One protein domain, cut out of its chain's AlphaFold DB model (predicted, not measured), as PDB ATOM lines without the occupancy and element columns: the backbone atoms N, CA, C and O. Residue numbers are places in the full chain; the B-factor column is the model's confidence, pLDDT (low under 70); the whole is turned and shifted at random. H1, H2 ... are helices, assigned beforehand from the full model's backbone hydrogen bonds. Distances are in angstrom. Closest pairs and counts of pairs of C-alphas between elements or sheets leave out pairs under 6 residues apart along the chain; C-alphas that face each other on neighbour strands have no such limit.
ATOM      1  N   MET A   2      58.135 -10.047 123.194       73.81
ATOM      2  CA  MET A   2      59.531  -9.730 122.838       73.81
ATOM      3  C   MET A   2      60.577 -10.330 123.795       73.81
ATOM      4  O   MET A   2      61.717 -10.547 123.392       73.81
ATOM      5  N   CYS A   3      60.192 -10.673 125.027       69.94
ATOM      6  CA  CYS A   3      61.115 -11.189 126.043       69.94
ATOM      7  C   CYS A   3      61.657 -12.586 125.694       69.94
ATOM      8  O   CYS A   3      62.841 -12.851 125.873       69.94
ATOM      9  N   ILE A   4      60.818 -13.462 125.125       72.00
ATOM     10  CA  ILE A   4      61.205 -14.853 124.836       72.00
ATOM     11  C   ILE A   4      62.238 -14.960 123.709       72.00
ATOM     12  O   ILE A   4      63.101 -15.829 123.753       72.00
ATOM     13  N   LYS A   5      62.207 -14.028 122.745       81.88
ATOM     14  CA  LYS A   5      63.175 -13.966 121.641       81.88
ATOM     15  C   LYS A   5      64.593 -13.688 122.148       81.88
ATOM     16  O   LYS A   5      65.539 -14.302 121.670       81.88
ATOM     17  N   HIS A   6      64.726 -12.803 123.136       77.25
ATOM     18  CA  HIS A   6      66.022 -12.455 123.725       77.25
ATOM     19  C   HIS A   6      66.555 -13.585 124.611       77.25
ATOM     20  O   HIS A   6      67.739 -13.897 124.556       77.25
ATOM     21  N   VAL A   7      65.674 -14.255 125.364       72.88
ATOM     22  CA  VAL A   7      66.054 -15.422 126.176       72.88
ATOM     23  C   VAL A   7      66.524 -16.583 125.290       72.88
ATOM     24  O   VAL A   7      67.580 -17.148 125.553       72.88
ATOM     25  N   LEU A   8      65.807 -16.901 124.204       74.31
ATOM     26  CA  LEU A   8      66.196 -17.974 123.278       74.31
ATOM     27  C   LEU A   8      67.556 -17.723 122.616       74.31
ATOM     28  O   LEU A   8      68.354 -18.650 122.506       74.31
ATOM     29  N   LEU A   9      67.844 -16.481 122.219       79.62
ATOM     30  CA  LEU A   9      69.125 -16.123 121.607       79.62
ATOM     31  C   LEU A   9      70.305 -16.411 122.551       79.62
ATOM     32  O   LEU A   9      71.319 -16.955 122.125       79.62
ATOM     33  N   TYR A  10      70.151 -16.126 123.846       72.69
ATOM     34  CA  TYR A  10      71.180 -16.420 124.842       72.69
ATOM     35  C   TYR A  10      71.381 -17.921 125.087       72.69
ATOM     36  O   TYR A  10      72.519 -18.354 125.257       72.69
ATOM     37  N   PHE A  11      70.308 -18.714 125.039       70.94
ATOM     38  CA  PHE A  11      70.399 -20.176 125.112       70.94
ATOM     39  C   PHE A  11      71.108 -20.789 123.891       70.94
ATOM     40  O   PHE A  11      71.769 -21.810 124.037       70.94
ATOM     41  N   PHE A  12      71.003 -20.175 122.706       72.12
ATOM     42  CA  PHE A  12      71.693 -20.640 121.495       72.12
ATOM     43  C   PHE A  12      73.159 -20.194 121.407       72.12
ATOM     44  O   PHE A  12      73.974 -20.905 120.826       72.12
ATOM     45  N   ILE A  13      73.502 -19.029 121.967       72.12
ATOM     46  CA  ILE A  13      74.874 -18.495 121.943       72.12
ATOM     47  C   ILE A  13      75.772 -19.189 122.972       72.12
ATOM     48  O   ILE A  13      76.977 -19.306 122.759       72.12
ATOM     49  N   LEU A  14      75.206 -19.671 124.080       62.12
ATOM     50  CA  LEU A  14      75.964 -20.431 125.063       62.12
ATOM     51  C   LEU A  14      75.908 -21.925 124.735       62.12
ATOM     52  O   LEU A  14      74.837 -22.523 124.828       62.12
ATOM     53  N   PRO A  15      77.040 -22.577 124.422       57.41
ATOM     54  CA  PRO A  15      77.116 -24.028 124.474       57.41
ATOM     55  C   PRO A  15      76.968 -24.461 125.942       57.41
ATOM     56  O   PRO A  15      77.929 -24.544 126.707       57.41
ATOM     57  N   ILE A  16      75.722 -24.727 126.332       54.81
ATOM     58  CA  ILE A  16      75.283 -24.999 127.705       54.81
ATOM     59  C   ILE A  16      75.983 -26.181 128.412       54.81
ATOM     60  O   ILE A  16      76.019 -26.140 129.638       54.81
ATOM     61  N   PRO A  17      76.615 -27.187 127.768       51.81
ATOM     62  CA  PRO A  17      77.271 -28.231 128.557       51.81
ATOM     63  C   PRO A  17      78.714 -27.914 128.996       51.81
ATOM     64  O   PRO A  17      79.281 -28.728 129.721       51.81
ATOM     65  N   ALA A  18      79.332 -26.795 128.585       52.59
ATOM     66  CA  ALA A  18      80.776 -26.581 128.802       52.59
ATOM     67  C   ALA A  18      81.156 -25.449 129.776       52.59
ATOM     68  O   ALA A  18      82.291 -25.417 130.252       52.59
ATOM     69  N   ALA A  19      80.253 -24.512 130.077       56.47
ATOM     70  CA  ALA A  19      80.581 -23.365 130.926       56.47
ATOM     71  C   ALA A  19      80.570 -23.728 132.421       56.47
ATOM     72  O   ALA A  19      79.735 -24.512 132.875       56.47
ATOM     73  N   SER A  20      81.479 -23.133 133.204       64.88
ATOM     74  CA  SER A  20      81.494 -23.329 134.658       64.88
ATOM     75  C   SER A  20      80.162 -22.881 135.281       64.88
ATOM     76  O   SER A  20      79.562 -21.904 134.820       64.88
ATOM     77  N   PRO A  21      79.696 -23.533 136.362       64.81
ATOM     78  CA  PRO A  21      78.439 -23.168 137.016       64.81
ATOM     79  C   PRO A  21      78.438 -21.723 137.531       64.81
ATOM     80  O   PRO A  21      77.392 -21.082 137.566       64.81
ATOM     81  N   ILE A  22      79.608 -21.175 137.872       69.06
ATOM     82  CA  ILE A  22      79.745 -19.793 138.346       69.06
ATOM     83  C   ILE A  22      79.693 -18.798 137.192       69.06
ATOM     84  O   ILE A  22      79.033 -17.769 137.323       69.06
ATOM     85  N   PHE A  23      80.279 -19.122 136.035       69.25
ATOM     86  CA  PHE A  23      80.069 -18.321 134.830       69.25
ATOM     87  C   PHE A  23      78.603 -18.348 134.404       69.25
ATOM     88  O   PHE A  23      78.069 -17.297 134.075       69.25
ATOM     89  N   LEU A  24      77.922 -19.496 134.488       69.94
ATOM     90  CA  LEU A  24      76.483 -19.586 134.222       69.94
ATOM     91  C   LEU A  24      75.653 -18.767 135.219       69.94
ATOM     92  O   LEU A  24      74.716 -18.091 134.804       69.94
ATOM     93  N   LEU A  25      75.994 -18.780 136.510       73.50
ATOM     94  CA  LEU A  25      75.305 -17.991 137.534       73.50
ATOM     95  C   LEU A  25      75.514 -16.485 137.329       73.50
ATOM     96  O   LEU A  25      74.551 -15.725 137.316       73.50
ATOM     97  N   LEU A  26      76.753 -16.040 137.111       76.19
ATOM     98  CA  LEU A  26      77.053 -14.630 136.844       76.19
ATOM     99  C   LEU A  26      76.420 -14.160 135.538       76.19
ATOM    100  O   LEU A  26      75.864 -13.067 135.475       76.19
ATOM    101  N   PHE A  27      76.462 -14.999 134.508       78.00
ATOM    102  CA  PHE A  27      75.834 -14.714 133.231       78.00
ATOM    103  C   PHE A  27      74.310 -14.630 133.357       78.00
ATOM    104  O   PHE A  27      73.708 -13.689 132.847       78.00
ATOM    105  N   THR A  28      73.670 -15.568 134.061       76.12
ATOM    106  CA  THR A  28      72.219 -15.521 134.298       76.12
ATOM    107  C   THR A  28      71.831 -14.323 135.152       76.12
ATOM    108  O   THR A  28      70.844 -13.668 134.830       76.12
ATOM    109  N   ALA A  29      72.621 -13.969 136.168       80.56
ATOM    110  CA  ALA A  29      72.418 -12.756 136.954       80.56
ATOM    111  C   ALA A  29      72.548 -11.492 136.086       80.56
ATOM    112  O   ALA A  29      71.679 -10.622 136.125       80.56
ATOM    113  N   ALA A  30      73.580 -11.409 135.242       81.38
ATOM    114  CA  ALA A  30      73.772 -10.298 134.315       81.38
ATOM    115  C   ALA A  30      72.623 -10.198 133.295       81.38
ATOM    116  O   ALA A  30      72.063  -9.119 133.092       81.38
ATOM    117  N   ALA A  31      72.209 -11.325 132.710       78.75
ATOM    118  CA  ALA A  31      71.073 -11.399 131.795       78.75
ATOM    119  C   ALA A  31      69.756 -11.013 132.488       78.75
ATOM    120  O   ALA A  31      68.929 -10.310 131.905       78.75
ATOM    121  N   PHE A  32      69.567 -11.412 133.748       81.56
ATOM    122  CA  PHE A  32      68.398 -11.056 134.547       81.56
ATOM    123  C   PHE A  32      68.310  -9.542 134.774       81.56
ATOM    124  O   PHE A  32      67.247  -8.948 134.582       81.56
ATOM    125  N   ILE A  33      69.434  -8.905 135.118       85.62
ATOM    126  CA  ILE A  33      69.518  -7.452 135.317       85.62
ATOM    127  C   ILE A  33      69.265  -6.702 134.001       85.62
ATOM    128  O   ILE A  33      68.536  -5.708 133.994       85.62
ATOM    129  N   ALA A  34      69.824  -7.188 132.889       82.88
ATOM    130  CA  ALA A  34      69.721  -6.535 131.586       82.88
ATOM    131  C   ALA A  34      68.314  -6.631 130.971       82.88
ATOM    132  O   ALA A  34      67.802  -5.651 130.434       82.88
ATOM    133  N   ILE A  35      67.679  -7.803 131.049       82.31
ATOM    134  CA  ILE A  35      66.425  -8.085 130.331       82.31
ATOM    135  C   ILE A  35      65.195  -7.713 131.169       82.31
ATOM    136  O   ILE A  35      64.126  -7.495 130.598       82.31
ATOM    137  N   LYS A  36      65.324  -7.625 132.505       85.44
ATOM    138  CA  LYS A  36      64.199  -7.444 133.448       85.44
ATOM    139  C   LYS A  36      63.034  -8.377 133.090       85.44
ATOM    140  O   LYS A  36      61.955  -7.908 132.709       85.44
ATOM    141  N   PRO A  37      63.251  -9.707 133.132       82.69
ATOM    142  CA  PRO A  37      62.237 -10.659 132.705       82.69
ATOM    143  C   PRO A  37      60.952 -10.443 133.508       82.69
ATOM    144  O   PRO A  37      60.979 -10.320 134.732       82.69
ATOM    145  N   CYS A  38      59.810 -10.394 132.820       86.25
ATOM    146  CA  CYS A  38      58.527 -10.340 133.508       86.25
ATOM    147  C   CYS A  38      58.322 -11.623 134.331       86.25
ATOM    148  O   CYS A  38      58.849 -12.680 133.972       86.25
ATOM    149  N   GLY A  39      57.523 -11.552 135.402       86.19
ATOM    150  CA  GLY A  39      57.284 -12.697 136.294       86.19
ATOM    151  C   GLY A  39      56.857 -13.971 135.553       86.19
ATOM    152  O   GLY A  39      57.326 -15.055 135.874       86.19
ATOM    153  N   TYR A  40      56.088 -13.828 134.469       83.44
ATOM    154  CA  TYR A  40      55.691 -14.937 133.596       83.44
ATOM    155  C   TYR A  40      56.879 -15.690 132.968       83.44
ATOM    156  O   TYR A  40      56.870 -16.918 132.904       83.44
ATOM    157  N   CYS A  41      57.929 -14.979 132.538       77.81
ATOM    158  CA  CYS A  41      59.125 -15.609 131.967       77.81
ATOM    159  C   CYS A  41      59.913 -16.387 133.025       77.81
ATOM    160  O   CYS A  41      60.451 -17.450 132.723       77.81
ATOM    161  N   LEU A  42      59.956 -15.882 134.262       82.88
ATOM    162  CA  LEU A  42      60.601 -16.582 135.374       82.88
ATOM    163  C   LEU A  42      59.832 -17.834 135.775       82.88
ATOM    164  O   LEU A  42      60.447 -18.875 135.972       82.88
ATOM    165  N   SER A  43      58.500 -17.764 135.822       85.00
ATOM    166  CA  SER A  43      57.667 -18.941 136.069       85.00
ATOM    167  C   SER A  43      57.854 -20.001 134.984       85.00
ATOM    168  O   SER A  43      58.032 -21.168 135.317       85.00
ATOM    169  N   LEU A  44      57.891 -19.619 133.701       80.81
ATOM    170  CA  LEU A  44      58.150 -20.570 132.615       80.81
ATOM    171  C   LEU A  44      59.551 -21.182 132.685       80.81
ATOM    172  O   LEU A  44      59.673 -22.390 132.523       80.81
ATOM    173  N   LEU A  45      60.592 -20.388 132.957       77.62
ATOM    174  CA  LEU A  45      61.950 -20.911 133.136       77.62
ATOM    175  C   LEU A  45      62.038 -21.862 134.327       77.62
ATOM    176  O   LEU A  45      62.660 -22.909 134.207       77.62
ATOM    177  N   ALA A  46      61.389 -21.535 135.445       83.56
ATOM    178  CA  ALA A  46      61.334 -22.410 136.608       83.56
ATOM    179  C   ALA A  46      60.610 -23.723 136.283       83.56
ATOM    180  O   ALA A  46      61.135 -24.788 136.583       83.56
ATOM    181  N   ILE A  47      59.454 -23.675 135.615       83.44
ATOM    182  CA  ILE A  47      58.718 -24.881 135.199       83.44
ATOM    183  C   ILE A  47      59.560 -25.722 134.241       83.44
ATOM    184  O   ILE A  47      59.644 -26.936 134.413       83.44
ATOM    185  N   LEU A  48      60.199 -25.095 133.255       78.56
ATOM    186  CA  LEU A  48      61.032 -25.782 132.274       78.56
ATOM    187  C   LEU A  48      62.242 -26.417 132.962       78.56
ATOM    188  O   LEU A  48      62.488 -27.599 132.764       78.56
ATOM    189  N   PHE A  49      62.901 -25.690 133.866       76.94
ATOM    190  CA  PHE A  49      63.997 -26.194 134.687       76.94
ATOM    191  C   PHE A  49      63.574 -27.373 135.568       76.94
ATOM    192  O   PHE A  49      64.228 -28.415 135.544       76.94
ATOM    193  N   LEU A  50      62.454 -27.257 136.293       76.06
ATOM    194  CA  LEU A  50      61.903 -28.339 137.113       76.06
ATOM    195  C   LEU A  50      61.488 -29.544 136.258       76.06
ATOM    196  O   LEU A  50      61.645 -30.675 136.709       76.06
ATOM    197  N   SER A  51      61.007 -29.328 135.032       68.88
ATOM    198  CA  SER A  51      60.604 -30.397 134.105       68.88
ATOM    199  C   SER A  51      61.801 -31.092 133.460       68.88
ATOM    200  O   SER A  51      61.764 -32.295 133.247       68.88
ATOM    201  N   THR A  52      62.883 -30.360 133.181       64.94
ATOM    202  CA  THR A  52      64.145 -30.927 132.680       64.94
ATOM    203  C   THR A  52      65.020 -31.486 133.790       64.94
ATOM    204  O   THR A  52      66.013 -32.157 133.511       64.94
ATOM    205  N   SER A  53      64.688 -31.196 135.053       64.56
ATOM    206  CA  SER A  53      65.451 -31.717 136.169       64.56
ATOM    207  C   SER A  53      65.260 -33.239 136.221       64.56
ATOM    208  O   SER A  53      64.139 -33.732 136.323       64.56
ATOM    209  N   PRO A  54      66.338 -34.025 136.194       57.16
ATOM    210  CA  PRO A  54      66.264 -35.482 136.353       57.16
ATOM    211  C   PRO A  54      65.884 -35.913 137.783       57.16
ATOM    212  O   PRO A  54      65.946 -37.089 138.112       57.16
ATOM    213  N   HIS A  55      65.546 -34.976 138.675       54.81
ATOM    214  CA  HIS A  55      64.915 -35.243 139.977       54.81
ATOM    215  C   HIS A  55      63.473 -34.726 140.011       54.81
ATOM    216  O   HIS A  55      62.877 -34.612 141.081       54.81
ATOM    217  N   SER A  56      62.906 -34.394 138.847       63.19
ATOM    218  CA  SER A  56      61.515 -33.992 138.756       63.19
ATOM    219  C   SER A  56      60.640 -35.137 139.261       63.19
ATOM    220  O   SER A  56      60.721 -36.240 138.708       63.19
TER     221      SER A  56
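This is residues 2 to 56 of the 306 residues of an uncharacterized protein of Kwoniella dejecticola CBS 10117 (UniProt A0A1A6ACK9). Three helices make an open, splayed group with few contacts: H1's first residues, H2's last and H3's first come nearest to one another at one end, and the three centres make a triangle. H2, the longest, runs back beside H1, and H3 turns back after H2 but keeps clear of it; residues 46 to 56 stick out at the far end. The printed part has 55 residues with three named helices, H1, H2, H3 in chain order, and no named strand; the class is all helix. It is only just compact, close to loose, with a radius of gyration of the C-alphas of 11.6 A and spans of 28 by 24 by 17 A.

Begin with H2, residues 21 to 35. H1, residues 2 to 13, is close to it but not clearly touching: look at the closest C-alphas, those of Cys 3 and Ile 35, 7.5 A apart. Their lines stand at a shallow tilt of 26 degrees, opposite ways. H3, residues 39 to 52, is apart from H2. H1 and H3 are close but not clearly touching, with the C-alphas of Ile 4 and Cys 41 closest at 7.5 A; they run the same way at a steep tilt of 39 degrees. In H2 and H3 every O i to N i+4 pair is within hydrogen-bond range; in H1, 7 of 8 are.

Find C-alpha 21 at (78.439, -23.168, 137.016); from there H2 runs 20.4 A to C-alpha 35. H1 begins at C-alpha 2, (59.531, -9.730, 122.838), and spans 17.7 A. H3 spans 19.8 A and ends at C-alpha 52, (64.145, -30.927, 132.680).

The C-alphas of Met 2 and His 55 are the two farthest apart, at 31.2 A. The printed part has no cut. The link from H1 to H2 is short, and that from H2 to H3 is tight. Mean pLDDT of the printed part is 73.5; look for values under 70 at residue 3, residues 14 to 24 and residues 51 to 56 of this model.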